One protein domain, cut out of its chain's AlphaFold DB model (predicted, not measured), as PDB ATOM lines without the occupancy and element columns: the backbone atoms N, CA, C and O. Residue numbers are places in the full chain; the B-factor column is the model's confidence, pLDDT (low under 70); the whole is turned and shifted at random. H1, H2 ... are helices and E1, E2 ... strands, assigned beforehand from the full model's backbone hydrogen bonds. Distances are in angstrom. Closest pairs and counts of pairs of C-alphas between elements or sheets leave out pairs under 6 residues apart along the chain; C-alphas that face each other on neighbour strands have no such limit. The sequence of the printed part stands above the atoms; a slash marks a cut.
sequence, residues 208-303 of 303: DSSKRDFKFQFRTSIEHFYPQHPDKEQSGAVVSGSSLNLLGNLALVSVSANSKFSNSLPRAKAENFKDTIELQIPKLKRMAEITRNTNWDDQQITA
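This is residues 208 to 303 of the 303 residues of the protein "HNH endonuclease" of Escherichia coli (UniProt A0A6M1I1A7). A short ribbon of two strands, E1 and E2, lies between H3, near E1, and the longer helix H6, near E2, while H4 and H5 bridge the space between these two helices. H1 lies well away from this body at one end of the longest axis, and residues 229 to 236, within a long stretch with no named element, loop across the opposite end. The printed part has 96 residues, with seven named helices and two named strands in the order H1, E1, H2, E2, H3, H4, H5, H6, H7; the sheet, in the order E1 - E2, is antiparallel and the class is mostly helix. The whole is compact, with a radius of gyration of the C-alphas of 12.9 A, and spans 39 by 27 by 22 A.

H1 is residues 210 to 213, beginning at C-alpha 210 at (1.613, -25.735, 24.756). E1 is residues 221 to 224, 9.7 A long. H2 is residues 241 to 244, and E2 is residues 250 to 253, 9.6 A long. H3, residues 255 to 261, measures 10.0 A, and H4, residues 266 to 272, 10.1 A. H5 is residues 274 to 278. H6, residues 282 to 293, is the longest helix at 16.8 A and begins at C-alpha 282 at (-4.294, -22.590, 31.202). H7, residues 298 to 302, ends at C-alpha 302 at (-4.201, -10.425, 44.421).

E1 and E2 are antiparallel neighbours, their directions at 143 degrees; N 223 and O 251 are 2.8 A apart and N 251 and O 223 2.9 A, both within hydrogen-bond range. The closest C-alphas of E1 and H3 are those of Ser 221 and Val 255, 5.5 A apart; of E2 and H6, those of Ala 251 and Leu 284, 6.0 A. H6 touches H4 with residues 288 to 292 alone, closest at the C-alphas of Ala 270 and Ala 288, 4.8 A, about perpendicular at 89 degrees. H6 touches H5 with residues 284 to 288 alone, closest at the C-alphas of Ile 277 and Lys 285, 6.0 A. H3 and H4 are close but not clearly touching, with the C-alphas of Phe 261 and Lys 269 6.3 A apart. H2 and H7 only just touch, with 3 pairs of C-alphas within 8 A, the closest those of Ser 243 and Asp 298, 5.9 A. H1 is apart from H6, among others. Every O i to N i+4 pair is within hydrogen-bond range in H3, H4, H5, H6 and H7; H1 and H2 are too short for such a pair, and their single O i to N i+3 pair is within range in H1 but not in H2.

The C-alphas farthest apart, of Arg 212 and Lys 232, are 41.1 A from each other. The printed part has no cut and ends at the chain's last residue, Ala 303. The link from E1 to H2, residues 225 to 240, is long. Mean pLDDT of the printed part is 92.7, and no printed residue is under 70.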
ATOM      1  N   ASP A 208       5.169 -21.684  24.228       82.31
ATOM      2  CA  ASP A 208       5.295 -22.032  22.807       82.31
ATOM      3  C   ASP A 208       5.155 -23.537  22.534       82.31
ATOM      4  O   ASP A 208       4.676 -23.921  21.466       82.31
ATOM      5  N   SER A 209       5.500 -24.403  23.494       82.31
ATOM      6  CA  SER A 209       5.216 -25.839  23.389       82.31
ATOM      7  C   SER A 209       3.717 -26.117  23.523       82.31
ATOM      8  O   SER A 209       3.146 -26.792  22.672       82.31
ATOM      9  N   SER A 210       3.048 -25.529  24.520       84.44
ATOM     10  CA  SER A 210       1.613 -25.735  24.756       84.44
ATOM     11  C   SER A 210       0.725 -25.185  23.637       84.44
ATOM     12  O   SER A 210      -0.358 -25.722  23.395       84.44
ATOM     13  N   LYS A 211       1.165 -24.144  22.919       85.31
ATOM     14  CA  LYS A 211       0.430 -23.592  21.765       85.31
ATOM     15  C   LYS A 211       0.223 -24.613  20.646       85.31
ATOM     16  O   LYS A 211      -0.755 -24.492  19.911       85.31
ATOM     17  N   ARG A 212       1.100 -25.610  20.494       82.44
ATOM     18  CA  ARG A 212       0.984 -26.602  19.411       82.44
ATOM     19  C   ARG A 212      -0.281 -27.434  19.546       82.44
ATOM     20  O   ARG A 212      -1.044 -27.510  18.590       82.44
ATOM     21  N   ASP A 213      -0.608 -27.876  20.755       83.81
ATOM     22  CA  ASP A 213      -1.718 -28.812  20.983       83.81
ATOM     23  C   ASP A 213      -2.991 -28.139  21.514       83.81
ATOM     24  O   ASP A 213      -4.095 -28.671  21.388       83.81
ATOM     25  N   PHE A 214      -2.875 -26.935  22.078       90.06
ATOM     26  CA  PHE A 214      -4.002 -26.273  22.731       90.06
ATOM     27  C   PHE A 214      -5.108 -25.838  21.758       90.06
ATOM     28  O   PHE A 214      -4.853 -25.238  20.716       90.06
ATOM     29  N   LYS A 215      -6.376 -26.054  22.115       91.31
ATOM     30  CA  LYS A 215      -7.520 -25.592  21.318       91.31
ATOM     31  C   LYS A 215      -8.488 -24.811  22.190       91.31
ATOM     32  O   LYS A 215      -8.988 -25.321  23.191       91.31
ATOM     33  N   PHE A 216      -8.807 -23.589  21.771       93.31
ATOM     34  CA  PHE A 216      -9.882 -22.828  22.393       93.31
ATOM     35  C   PHE A 216     -11.223 -23.520  22.149       93.31
ATOM     36  O   PHE A 216     -11.575 -23.846  21.019       93.31
ATOM     37  N   GLN A 217     -11.989 -23.734  23.209       90.75
ATOM     38  CA  GLN A 217     -13.308 -24.362  23.158       90.75
ATOM     39  C   GLN A 217     -14.344 -23.417  23.754       90.75
ATOM     40  O   GLN A 217     -14.011 -22.570  24.584       90.75
ATOM     41  N   PHE A 218     -15.602 -23.563  23.345       89.44
ATOM     42  CA  PHE A 218     -16.683 -22.768  23.915       89.44
ATOM     43  C   PHE A 218     -16.841 -23.094  25.403       89.44
ATOM     44  O   PHE A 218     -17.092 -24.232  25.788       89.44
ATOM     45  N   ARG A 219     -16.672 -22.069  26.238       88.94
ATOM     46  CA  ARG A 219     -16.775 -22.133  27.698       88.94
ATOM     47  C   ARG A 219     -17.664 -20.988  28.138       88.94
ATOM     48  O   ARG A 219     -17.358 -19.825  27.884       88.94
ATOM     49  N   THR A 220     -18.811 -21.322  28.712       88.06
ATOM     50  CA  THR A 220     -19.881 -20.355  28.991       88.06
ATOM     51  C   THR A 220     -20.034 -20.042  30.474       88.06
ATOM     52  O   THR A 220     -20.728 -19.076  30.797       88.06
ATOM     53  N   SER A 221     -19.355 -20.795  31.348       93.19
ATOM     54  CA  SER A 221     -19.439 -20.646  32.799       93.19
ATOM     55  C   SER A 221     -18.216 -19.933  33.362       93.19
ATOM     56  O   SER A 221     -17.088 -20.241  32.974       93.19
ATOM     57  N   ILE A 222     -18.454 -19.006  34.288       95.38
ATOM     58  CA  ILE A 222     -17.418 -18.462  35.169       95.38
ATOM     59  C   ILE A 222     -17.434 -19.314  36.436       95.38
ATOM     60  O   ILE A 222     -18.486 -19.469  37.050       95.38
ATOM     61  N   GLU A 223     -16.282 -19.877  36.772       96.25
ATOM     62  CA  GLU A 223     -16.047 -20.644  37.989       96.25
ATOM     63  C   GLU A 223     -15.355 -19.779  39.033       96.25
ATOM     64  O   GLU A 223     -14.363 -19.109  38.730       96.25
ATOM     65  N   HIS A 224     -15.846 -19.861  40.265       97.12
ATOM     66  CA  HIS A 224     -15.200 -19.323  41.456       97.12
ATOM     67  C   HIS A 224     -14.324 -20.413  42.058       97.12
ATOM     68  O   HIS A 224     -14.830 -21.374  42.634       97.12
ATOM     69  N   PHE A 225     -13.006 -20.290  41.935       96.88
ATOM     70  CA  PHE A 225     -12.106 -21.351  42.371       96.88
ATOM     71  C   PHE A 225     -12.173 -21.561  43.888       96.88
ATOM     72  O   PHE A 225     -12.406 -22.686  44.330       96.88
ATOM     73  N   TYR A 226     -12.128 -20.481  44.672       97.44
ATOM     74  CA  TYR A 226     -12.741 -20.455  45.998       97.44
ATOM     75  C   TYR A 226     -14.236 -20.116  45.867       97.44
ATOM     76  O   TYR A 226     -14.546 -19.024  45.381       97.44
ATOM     77  N   PRO A 227     -15.153 -21.008  46.276       96.69
ATOM     78  CA  PRO A 227     -16.590 -20.879  46.030       96.69
ATOM     79  C   PRO A 227     -17.251 -19.810  46.911       96.69
ATOM     80  O   PRO A 227     -16.796 -19.514  48.013       96.69
ATOM     81  N   GLN A 228     -18.388 -19.277  46.459       94.81
ATOM     82  CA  GLN A 228     -19.173 -18.307  47.239       94.81
ATOM     83  C   GLN A 228     -19.850 -18.932  48.472       94.81
ATOM     84  O   GLN A 228     -20.083 -18.252  49.469       94.81
ATOM     85  N   HIS A 229     -20.154 -20.230  48.408       94.81
ATOM     86  CA  HIS A 229     -20.774 -20.998  49.486       94.81
ATOM     87  C   HIS A 229     -19.916 -22.229  49.794       94.81
ATOM     88  O   HIS A 229     -20.269 -23.319  49.356       94.81
ATOM     89  N   PRO A 230     -18.770 -22.076  50.482       94.88
ATOM     90  CA  PRO A 230     -17.833 -23.173  50.694       94.88
ATOM     91  C   PRO A 230     -18.459 -24.336  51.462       94.88
ATOM     92  O   PRO A 230     -19.234 -24.140  52.401       94.88
ATOM     93  N   ASP A 231     -18.095 -25.548  51.052       92.69
ATOM     94  CA  ASP A 231     -18.435 -26.774  51.763       92.69
ATOM     95  C   ASP A 231     -17.848 -26.746  53.183       92.69
ATOM     96  O   ASP A 231     -16.634 -26.648  53.372       92.69
ATOM     97  N   LYS A 232     -18.733 -26.821  54.181       90.88
ATOM     98  CA  LYS A 232     -18.389 -26.702  55.603       90.88
ATOM     99  C   LYS A 232     -17.611 -27.904  56.131       90.88
ATOM    100  O   LYS A 232     -16.991 -27.789  57.183       90.88
ATOM    101  N   GLU A 233     -17.661 -29.039  55.438       91.38
ATOM    102  CA  GLU A 233     -16.927 -30.247  55.825       91.38
ATOM    103  C   GLU A 233     -15.455 -30.190  55.389       91.38
ATOM    104  O   GLU A 233     -14.619 -30.935  55.900       91.38
ATOM    105  N   GLN A 234     -15.107 -29.281  54.471       89.75
ATOM    106  CA  GLN A 234     -13.754 -29.140  53.945       89.75
ATOM    107  C   GLN A 234     -12.968 -28.084  54.724       89.75
ATOM    108  O   GLN A 234     -13.442 -26.981  54.991       89.75
ATOM    109  N   SER A 235     -11.719 -28.407  55.051       86.44
ATOM    110  CA  SER A 235     -10.778 -27.465  55.664       86.44
ATOM    111  C   SER A 235      -9.906 -26.799  54.598       86.44
ATOM    112  O   SER A 235      -9.443 -27.453  53.662       86.44
ATOM    113  N   GLY A 236      -9.648 -25.502  54.739       85.62
ATOM    114  CA  GLY A 236      -8.795 -24.752  53.821       85.62
ATOM    115  C   GLY A 236      -8.640 -23.293  54.234       85.62
ATOM    116  O   GLY A 236      -9.314 -22.822  55.149       85.62
ATOM    117  N   ALA A 237      -7.736 -22.582  53.559       88.31
ATOM    118  CA  ALA A 237      -7.560 -21.153  53.776       88.31
ATOM    119  C   ALA A 237      -8.837 -20.384  53.399       88.31
ATOM    120  O   ALA A 237      -9.546 -20.762  52.464       88.31
ATOM    121  N   VAL A 238      -9.143 -19.330  54.151       90.56
ATOM    122  CA  VAL A 238     -10.337 -18.506  53.938       90.56
ATOM    123  C   VAL A 238     -10.003 -17.378  52.972       90.56
ATOM    124  O   VAL A 238      -8.989 -16.702  53.131       90.56
ATOM    125  N   VAL A 239     -10.882 -17.163  51.998       95.38
ATOM    126  CA  VAL A 239     -10.834 -16.019  51.083       95.38
ATOM    127  C   VAL A 239     -11.841 -14.979  51.557       95.38
ATOM    128  O   VAL A 239     -12.991 -15.307  51.858       95.38
ATOM    129  N   SER A 240     -11.420 -13.719  51.635       94.81
ATOM    130  CA  SER A 240     -12.300 -12.628  52.053       94.81
ATOM    131  C   SER A 240     -13.345 -12.292  50.987       94.81
ATOM    132  O   SER A 240     -13.152 -12.496  49.784       94.81
ATOM    133  N   GLY A 241     -14.464 -11.699  51.414       93.12
ATOM    134  CA  GLY A 241     -15.517 -11.253  50.496       93.12
ATOM    135  C   GLY A 241     -15.029 -10.241  49.448       93.12
ATOM    136  O   GLY A 241     -15.529 -10.242  48.324       93.12
ATOM    137  N   SER A 242     -14.018  -9.427  49.781       92.56
ATOM    138  CA  SER A 242     -13.372  -8.474  48.863       92.56
ATOM    139  C   SER A 242     -12.546  -9.146  47.767       92.56
ATOM    140  O   SER A 242     -12.422  -8.586  46.679       92.56
ATOM    141  N   SER A 243     -12.025 -10.346  48.026       95.75
ATOM    142  CA  SER A 243     -11.209 -11.113  47.078       95.75
ATOM    143  C   SER A 243     -12.028 -12.109  46.256       95.75
ATOM    144  O   SER A 243     -11.641 -12.478  45.147       95.75
ATOM    145  N   LEU A 244     -13.198 -12.508  46.762       95.62
ATOM    146  CA  LEU A 244     -14.046 -13.555  46.188       95.62
ATOM    147  C   LEU A 244     -14.370 -13.347  44.700       95.62
ATOM    148  O   LEU A 244     -14.351 -14.302  43.924       95.62
ATOM    149  N   ASN A 245     -14.654 -12.105  44.301       96.69
ATOM    150  CA  ASN A 245     -15.064 -11.753  42.938       96.69
ATOM    151  C   ASN A 245     -13.931 -11.135  42.099       96.69
ATOM    152  O   ASN A 245     -14.189 -10.619  41.009       96.69
ATOM    153  N   LEU A 246     -12.688 -11.164  42.584       96.31
ATOM    154  CA  LEU A 246     -11.541 -10.676  41.822       96.31
ATOM    155  C   LEU A 246     -11.164 -11.654  40.716       96.31
ATOM    156  O   LEU A 246     -11.310 -12.867  40.863       96.31
ATOM    157  N   LEU A 247     -10.604 -11.124  39.623       96.38
ATOM    158  CA  LEU A 247     -10.154 -11.928  38.489       96.38
ATOM    159  C   LEU A 247      -9.282 -13.103  38.940       96.38
ATOM    160  O   LEU A 247      -9.466 -14.193  38.410       96.38
ATOM    161  N   GLY A 248      -8.378 -12.919  39.908       96.38
ATOM    162  CA  GLY A 248      -7.504 -13.982  40.414       96.38
ATOM    163  C   GLY A 248      -8.255 -15.241  40.854       96.38
ATOM    164  O   GLY A 248      -7.799 -16.337  40.556       96.38
ATOM    165  N   ASN A 249      -9.450 -15.103  41.439       97.69
ATOM    166  CA  ASN A 249     -10.271 -16.223  41.910       97.69
ATOM    167  C   ASN A 249     -11.205 -16.823  40.839       97.69
ATOM    168  O   ASN A 249     -11.902 -17.801  41.103       97.69
ATOM    169  N   LEU A 250     -11.256 -16.244  39.636       97.62
ATOM    170  CA  LEU A 250     -12.255 -16.582  38.619       97.62
ATOM    171  C   LEU A 250     -11.633 -17.267  37.399       97.62
ATOM    172  O   LEU A 250     -10.588 -16.843  36.910       97.62
ATOM    173  N   ALA A 251     -12.303 -18.255  36.813       96.94
ATOM    174  CA  ALA A 251     -11.840 -18.933  35.598       96.94
ATOM    175  C   ALA A 251     -12.996 -19.237  34.632       96.94
ATOM    176  O   ALA A 251     -14.105 -19.524  35.068       96.94
ATOM    177  N   LEU A 252     -12.756 -19.215  33.314       95.19
ATOM    178  CA  LEU A 252     -13.738 -19.711  32.341       95.19
ATOM    179  C   LEU A 252     -13.654 -21.235  32.200       95.19
ATOM    180  O   LEU A 252     -12.628 -21.796  31.813       95.19
ATOM    181  N   VAL A 253     -14.766 -21.921  32.432       94.06
ATOM    182  CA  VAL A 253     -14.840 -23.388  32.390       94.06
ATOM    183  C   VAL A 253     -16.047 -23.870  31.586       94.06
ATOM    184  O   VAL A 253     -16.930 -23.092  31.205       94.06
ATOM    185  N   SER A 254     -16.090 -25.172  31.288       91.62
ATOM    186  CA  SER A 254     -17.321 -25.778  30.779       91.62
ATOM    187  C   SER A 254     -18.384 -25.831  31.883       91.62
ATOM    188  O   SER A 254     -18.061 -25.955  33.063       91.62
ATOM    189  N   VAL A 255     -19.664 -25.799  31.506       91.25
ATOM    190  CA  VAL A 255     -20.780 -25.956  32.461       91.25
ATOM    191  C   VAL A 255     -20.673 -27.284  33.218       91.25
ATOM    192  O   VAL A 255     -20.915 -27.337  34.419       91.25
ATOM    193  N   SER A 256     -20.241 -28.346  32.533       91.06
ATOM    194  CA  SER A 256     -20.029 -29.660  33.141       91.06
ATOM    195  C   SER A 256     -18.916 -29.658  34.190       91.06
ATOM    196  O   SER A 256     -19.085 -30.265  35.242       91.06
ATOM    197  N   ALA A 257     -17.798 -28.969  33.940       92.12
ATOM    198  CA  ALA A 257     -16.728 -28.827  34.923       92.12
ATOM    199  C   ALA A 257     -17.203 -27.997  36.120       92.12
ATOM    200  O   ALA A 257     -17.036 -28.428  37.254       92.12
ATOM    201  N   ASN A 258     -17.892 -26.879  35.864       94.00
ATOM    202  CA  ASN A 258     -18.468 -26.032  36.910       94.00
ATOM    203  C   ASN A 258     -19.402 -26.818  37.841       94.00
ATOM    204  O   ASN A 258     -19.288 -26.766  39.060       94.00
ATOM    205  N   SER A 259     -20.296 -27.617  37.250       93.00
ATOM    206  CA  SER A 259     -21.225 -28.460  38.002       93.00
ATOM    207  C   SER A 259     -20.515 -29.531  38.830       93.00
ATOM    208  O   SER A 259     -21.009 -29.874  39.899       93.00
ATOM    209  N   LYS A 260     -19.392 -30.080  38.348       93.94
ATOM    210  CA  LYS A 260     -18.597 -31.071  39.093       93.94
ATOM    211  C   LYS A 260     -17.872 -30.444  40.278       93.94
ATOM    212  O   LYS A 260     -17.800 -31.064  41.330       93.94
ATOM    213  N   PHE A 261     -17.340 -29.239  40.097       94.25
ATOM    214  CA  PHE A 261     -16.596 -28.525  41.130       94.25
ATOM    215  C   PHE A 261     -17.479 -28.090  42.302       94.25
ATOM    216  O   PHE A 261     -17.017 -28.130  43.441       94.25
ATOM    217  N   SER A 262     -18.743 -27.735  42.036       93.19
ATOM    218  CA  SER A 262     -19.729 -27.404  43.073       93.19
ATOM    219  C   SER A 262     -19.148 -26.403  44.094       93.19
ATOM    220  O   SER A 262     -18.479 -25.435  43.731       93.19
ATOM    221  N   ASN A 263     -19.364 -26.657  45.381       95.75
ATOM    222  CA  ASN A 263     -18.895 -25.854  46.504       95.75
ATOM    223  C   ASN A 263     -17.564 -26.342  47.102       95.75
ATOM    224  O   ASN A 263     -17.234 -25.988  48.236       95.75
ATOM    225  N   SER A 264     -16.793 -27.157  46.375       96.25
ATOM    226  CA  SER A 264     -15.488 -27.617  46.855       96.25
ATOM    227  C   SER A 264     -14.535 -26.443  47.098       96.25
ATOM    228  O   SER A 264     -14.556 -25.435  46.397       96.25
ATOM    229  N   LEU A 265     -13.653 -26.569  48.081       96.62
ATOM    230  CA  LEU A 265     -12.564 -25.626  48.299       96.62
ATOM    231  C   LEU A 265     -11.447 -25.826  47.259       96.62
ATOM    232  O   LEU A 265     -11.319 -26.920  46.698       96.62
ATOM    233  N   PRO A 266     -10.589 -24.814  47.028       96.75
ATOM    234  CA  PRO A 266      -9.482 -24.887  46.069       96.75
ATOM    235  C   PRO A 266      -8.622 -26.153  46.183       96.75
ATOM    236  O   PRO A 266      -8.299 -26.770  45.168       96.75
ATOM    237  N   ARG A 267      -8.291 -26.575  47.415       94.88
ATOM    238  CA  ARG A 267      -7.521 -27.800  47.702       94.88
ATOM    239  C   ARG A 267      -8.197 -29.035  47.115       94.88
ATOM    240  O   ARG A 267      -7.619 -29.727  46.281       94.88
ATOM    241  N   ALA A 268      -9.452 -29.244  47.503       94.38
ATOM    242  CA  ALA A 268     -10.260 -30.363  47.051       94.38
ATOM    243  C   ALA A 268     -10.480 -30.316  45.532       94.38
ATOM    244  O   ALA A 268     -10.390 -31.350  44.877       94.38
ATOM    245  N   LYS A 269     -10.688 -29.127  44.943       95.25
ATOM    246  CA  LYS A 269     -10.758 -28.957  43.481       95.25
ATOM    247  C   LYS A 269      -9.478 -29.438  42.801       95.25
ATOM    248  O   LYS A 269      -9.534 -30.236  41.866       95.25
ATOM    249  N   ALA A 270      -8.329 -28.964  43.277       94.50
ATOM    250  CA  ALA A 270      -7.032 -29.246  42.681       94.50
ATOM    251  C   ALA A 270      -6.613 -30.722  42.800       94.50
ATOM    252  O   ALA A 270      -5.925 -31.223  41.904       94.50
ATOM    253  N   GLU A 271      -7.010 -31.406  43.874       93.00
ATOM    254  CA  GLU A 271      -6.652 -32.802  44.151       93.00
ATOM    255  C   GLU A 271      -7.660 -33.792  43.554       93.00
ATOM    256  O   GLU A 271      -7.271 -34.667  42.780       93.00
ATOM    257  N   ASN A 272      -8.957 -33.612  43.820       93.62
ATOM    258  CA  ASN A 272      -9.984 -34.600  43.468       93.62
ATOM    259  C   ASN A 272     -10.434 -34.518  42.005       93.62
ATOM    260  O   ASN A 272     -10.989 -35.474  41.470       93.62
ATOM    261  N   PHE A 273     -10.197 -33.385  41.335       93.38
ATOM    262  CA  PHE A 273     -10.649 -33.154  39.961       93.38
ATOM    263  C   PHE A 273      -9.497 -32.875  38.994       93.38
ATOM    264  O   PHE A 273      -9.687 -32.186  37.987       93.38
ATOM    265  N   LYS A 274      -8.307 -33.427  39.272       91.50
ATOM    266  CA  LYS A 274      -7.098 -33.250  38.455       91.50
ATOM    267  C   LYS A 274      -7.370 -33.458  36.965       91.50
ATOM    268  O   LYS A 274      -7.136 -32.540  36.187       91.50
ATOM    269  N   ASP A 275      -7.962 -34.585  36.582       90.44
ATOM    270  CA  ASP A 275      -8.233 -34.895  35.170       90.44
ATOM    271  C   ASP A 275      -9.216 -33.908  34.533       90.44
ATOM    272  O   ASP A 275      -9.080 -33.539  33.369       90.44
ATOM    273  N   THR A 276     -10.192 -33.415  35.303       90.00
ATOM    274  CA  THR A 276     -11.117 -32.390  34.804       90.00
ATOM    275  C   THR A 276     -10.372 -31.081  34.560       90.00
ATOM    276  O   THR A 276     -10.550 -30.497  33.492       90.00
ATOM    277  N   ILE A 277      -9.524 -30.648  35.503       90.00
ATOM    278  CA  ILE A 277      -8.716 -29.419  35.430       90.00
ATOM    279  C   ILE A 277      -7.691 -29.480  34.295       90.00
ATOM    280  O   ILE A 277      -7.533 -28.498  33.571       90.00
ATOM    281  N   GLU A 278      -7.044 -30.626  34.075       86.75
ATOM    282  CA  GLU A 278      -6.070 -30.794  32.991       86.75
ATOM    283  C   GLU A 278      -6.701 -30.710  31.592       86.75
ATOM    284  O   GLU A 278      -6.010 -30.430  30.611       86.75
ATOM    285  N   LEU A 279      -8.022 -30.847  31.485       84.88
ATOM    286  CA  LEU A 279      -8.778 -30.592  30.255       84.88
ATOM    287  C   LEU A 279      -9.309 -29.146  30.161       84.88
ATOM    288  O   LEU A 279      -9.962 -28.779  29.179       84.88
ATOM    289  N   GLN A 280      -9.089 -28.311  31.182       87.69
ATOM    290  CA  GLN A 280      -9.533 -26.917  31.196       87.69
ATOM    291  C   GLN A 280      -8.466 -25.937  30.670       87.69
ATOM    292  O   GLN A 280      -7.427 -26.313  30.126       87.69
ATOM    293  N   ILE A 281      -8.782 -24.647  30.793       91.38
ATOM    294  CA  ILE A 281      -7.964 -23.521  30.351       91.38
ATOM    295  C   ILE A 281      -6.655 -23.368  31.154       91.38
ATOM    296  O   ILE A 281      -6.619 -23.739  32.333       91.38
ATOM    297  N   PRO A 282      -5.595 -22.781  30.558       94.12
ATOM    298  CA  PRO A 282      -4.294 -22.590  31.202       94.12
ATOM    299  C   PRO A 282      -4.363 -21.905  32.566       94.12
ATOM    300  O   PRO A 282      -3.679 -22.330  33.497       94.12
ATOM    301  N   LYS A 283      -5.214 -20.884  32.719       95.88
ATOM    302  CA  LYS A 283      -5.346 -20.183  33.994       95.88
ATOM    303  C   LYS A 283      -5.784 -21.111  35.126       95.88
ATOM    304  O   LYS A 283      -5.149 -21.116  36.175       95.88
ATOM    305  N   LEU A 284      -6.824 -21.923  34.913       95.88
ATOM    306  CA  LEU A 284      -7.320 -22.834  35.948       95.88
ATOM    307  C   LEU A 284      -6.255 -23.865  36.343       95.88
ATOM    308  O   LEU A 284      -6.097 -24.161  37.525       95.88
ATOM    309  N   LYS A 285      -5.490 -24.372  35.367       94.94
ATOM    310  CA  LYS A 285      -4.367 -25.282  35.634       94.94
ATOM    311  C   LYS A 285      -3.327 -24.632  36.537       94.94
ATOM    312  O   LYS A 285      -2.926 -25.234  37.526       94.94
ATOM    313  N   ARG A 286      -2.956 -23.382  36.244       94.94
ATOM    314  CA  ARG A 286      -2.002 -22.616  37.054       94.94
ATOM    315  C   ARG A 286      -2.519 -22.364  38.471       94.94
ATOM    316  O   ARG A 286      -1.765 -22.516  39.423       94.94
ATOM    317  N   MET A 287      -3.801 -22.034  38.630       96.38
ATOM    318  CA  MET A 287      -4.430 -21.866  39.949       96.38
ATOM    319  C   MET A 287      -4.388 -23.167  40.765       96.38
ATOM    320  O   MET A 287      -4.041 -23.161  41.948       96.38
ATOM    321  N   ALA A 288      -4.678 -24.302  40.122       96.00
ATOM    322  CA  ALA A 288      -4.599 -25.618  40.746       96.00
ATOM    323  C   ALA A 288      -3.160 -26.020  41.100       96.00
ATOM    324  O   ALA A 288      -2.930 -26.569  42.172       96.00
ATOM    325  N   GLU A 289      -2.191 -25.730  40.232       95.06
ATOM    326  CA  GLU A 289      -0.769 -25.975  40.483       95.06
ATOM    327  C   GLU A 289      -0.246 -25.156  41.666       95.06
ATOM    328  O   GLU A 289       0.365 -25.724  42.569       95.06
ATOM    329  N   ILE A 290      -0.537 -23.850  41.707       95.44
ATOM    330  CA  ILE A 290      -0.206 -22.986  42.850       95.44
ATOM    331  C   ILE A 290      -0.811 -23.581  44.114       95.44
ATOM    332  O   ILE A 290      -0.094 -23.837  45.075       95.44
ATOM    333  N   THR A 291      -2.106 -23.900  44.075       95.31
ATOM    334  CA  THR A 291      -2.801 -24.478  45.223       95.31
ATOM    335  C   THR A 291      -2.099 -25.729  45.705       95.31
ATOM    336  O   THR A 291      -1.736 -25.759  46.867       95.31
ATOM    337  N   ARG A 292      -1.810 -26.718  44.849       93.94
ATOM    338  CA  ARG A 292      -1.127 -27.967  45.247       93.94
ATOM    339  C   ARG A 292       0.196 -27.732  45.987       93.94
ATOM    340  O   ARG A 292       0.514 -28.515  46.872       93.94
ATOM    341  N   ASN A 293       0.916 -26.659  45.664       93.75
ATOM    342  CA  ASN A 293       2.216 -26.341  46.258       93.75
ATOM    343  C   ASN A 293       2.147 -25.370  47.456       93.75
ATOM    344  O   ASN A 293       3.078 -25.335  48.258       93.75
ATOM    345  N   THR A 294       1.086 -24.570  47.581       91.75
ATOM    346  CA  THR A 294       0.925 -23.537  48.627       91.75
ATOM    347  C   THR A 294      -0.470 -23.595  49.245       91.75
ATOM    348  O   THR A 294      -1.039 -24.671  49.330       91.75
ATOM    349  N   ASN A 295      -1.043 -22.470  49.691       90.50
ATOM    350  CA  ASN A 295      -2.479 -22.307  49.930       90.50
ATOM    351  C   ASN A 295      -3.128 -21.490  48.805       90.50
ATOM    352  O   ASN A 295      -2.442 -21.068  47.873       90.50
ATOM    353  N   TRP A 296      -4.453 -21.345  48.875       95.50
ATOM    354  CA  TRP A 296      -5.215 -20.434  48.031       95.50
ATOM    355  C   TRP A 296      -6.019 -19.490  48.922       95.50
ATOM    356  O   TRP A 296      -7.107 -19.841  49.383       95.50
ATOM    357  N   ASP A 297      -5.443 -18.327  49.201       95.12
ATOM    358  CA  ASP A 297      -6.034 -17.248  49.985       95.12
ATOM    359  C   ASP A 297      -5.960 -15.908  49.229       95.12
ATOM    360  O   ASP A 297      -5.640 -15.847  48.036       95.12
ATOM    361  N   ASP A 298      -6.291 -14.818  49.920       96.12
ATOM    362  CA  ASP A 298      -6.289 -13.463  49.368       96.12
ATOM    363  C   ASP A 298      -4.950 -13.064  48.729       96.12
ATOM    364  O   ASP A 298      -4.939 -12.317  47.746       96.12
ATOM    365  N   GLN A 299      -3.824 -13.576  49.235       95.06
ATOM    366  CA  GLN A 299      -2.505 -13.259  48.699       95.06
ATOM    367  C   GLN A 299      -2.337 -13.821  47.286       95.06
ATOM    368  O   GLN A 299      -1.860 -13.115  46.403       95.06
ATOM    369  N   GLN A 300      -2.752 -15.068  47.034       95.31
ATOM    370  CA  GLN A 300      -2.648 -15.656  45.691       95.31
ATOM    371  C   GLN A 300      -3.658 -15.053  44.712       95.31
ATOM    372  O   GLN A 300      -3.406 -15.034  43.510       95.31
ATOM    373  N   ILE A 301      -4.795 -14.561  45.207       95.81
ATOM    374  CA  ILE A 301      -5.821 -13.928  44.369       95.81
ATOM    375  C   ILE A 301      -5.383 -12.538  43.884       95.81
ATOM    376  O   ILE A 301      -5.796 -12.115  42.802       95.81
ATOM    377  N   THR A 302      -4.589 -11.822  44.683       92.19
ATOM    378  CA  THR A 302      -4.201 -10.425  44.421       92.19
ATOM    379  C   THR A 302      -2.803 -10.254  43.821       92.19
ATOM    380  O   THR A 302      -2.494  -9.152  43.367       92.19
ATOM    381  N   ALA A 303      -1.986 -11.313  43.805       82.69
ATOM    382  CA  ALA A 303      -0.655 -11.342  43.189       82.69
ATOM    383  C   ALA A 303      -0.701 -11.287  41.652       82.69
ATOM    384  O   ALA A 303       0.178 -10.606  41.077       82.69
TER     385      ALA A 303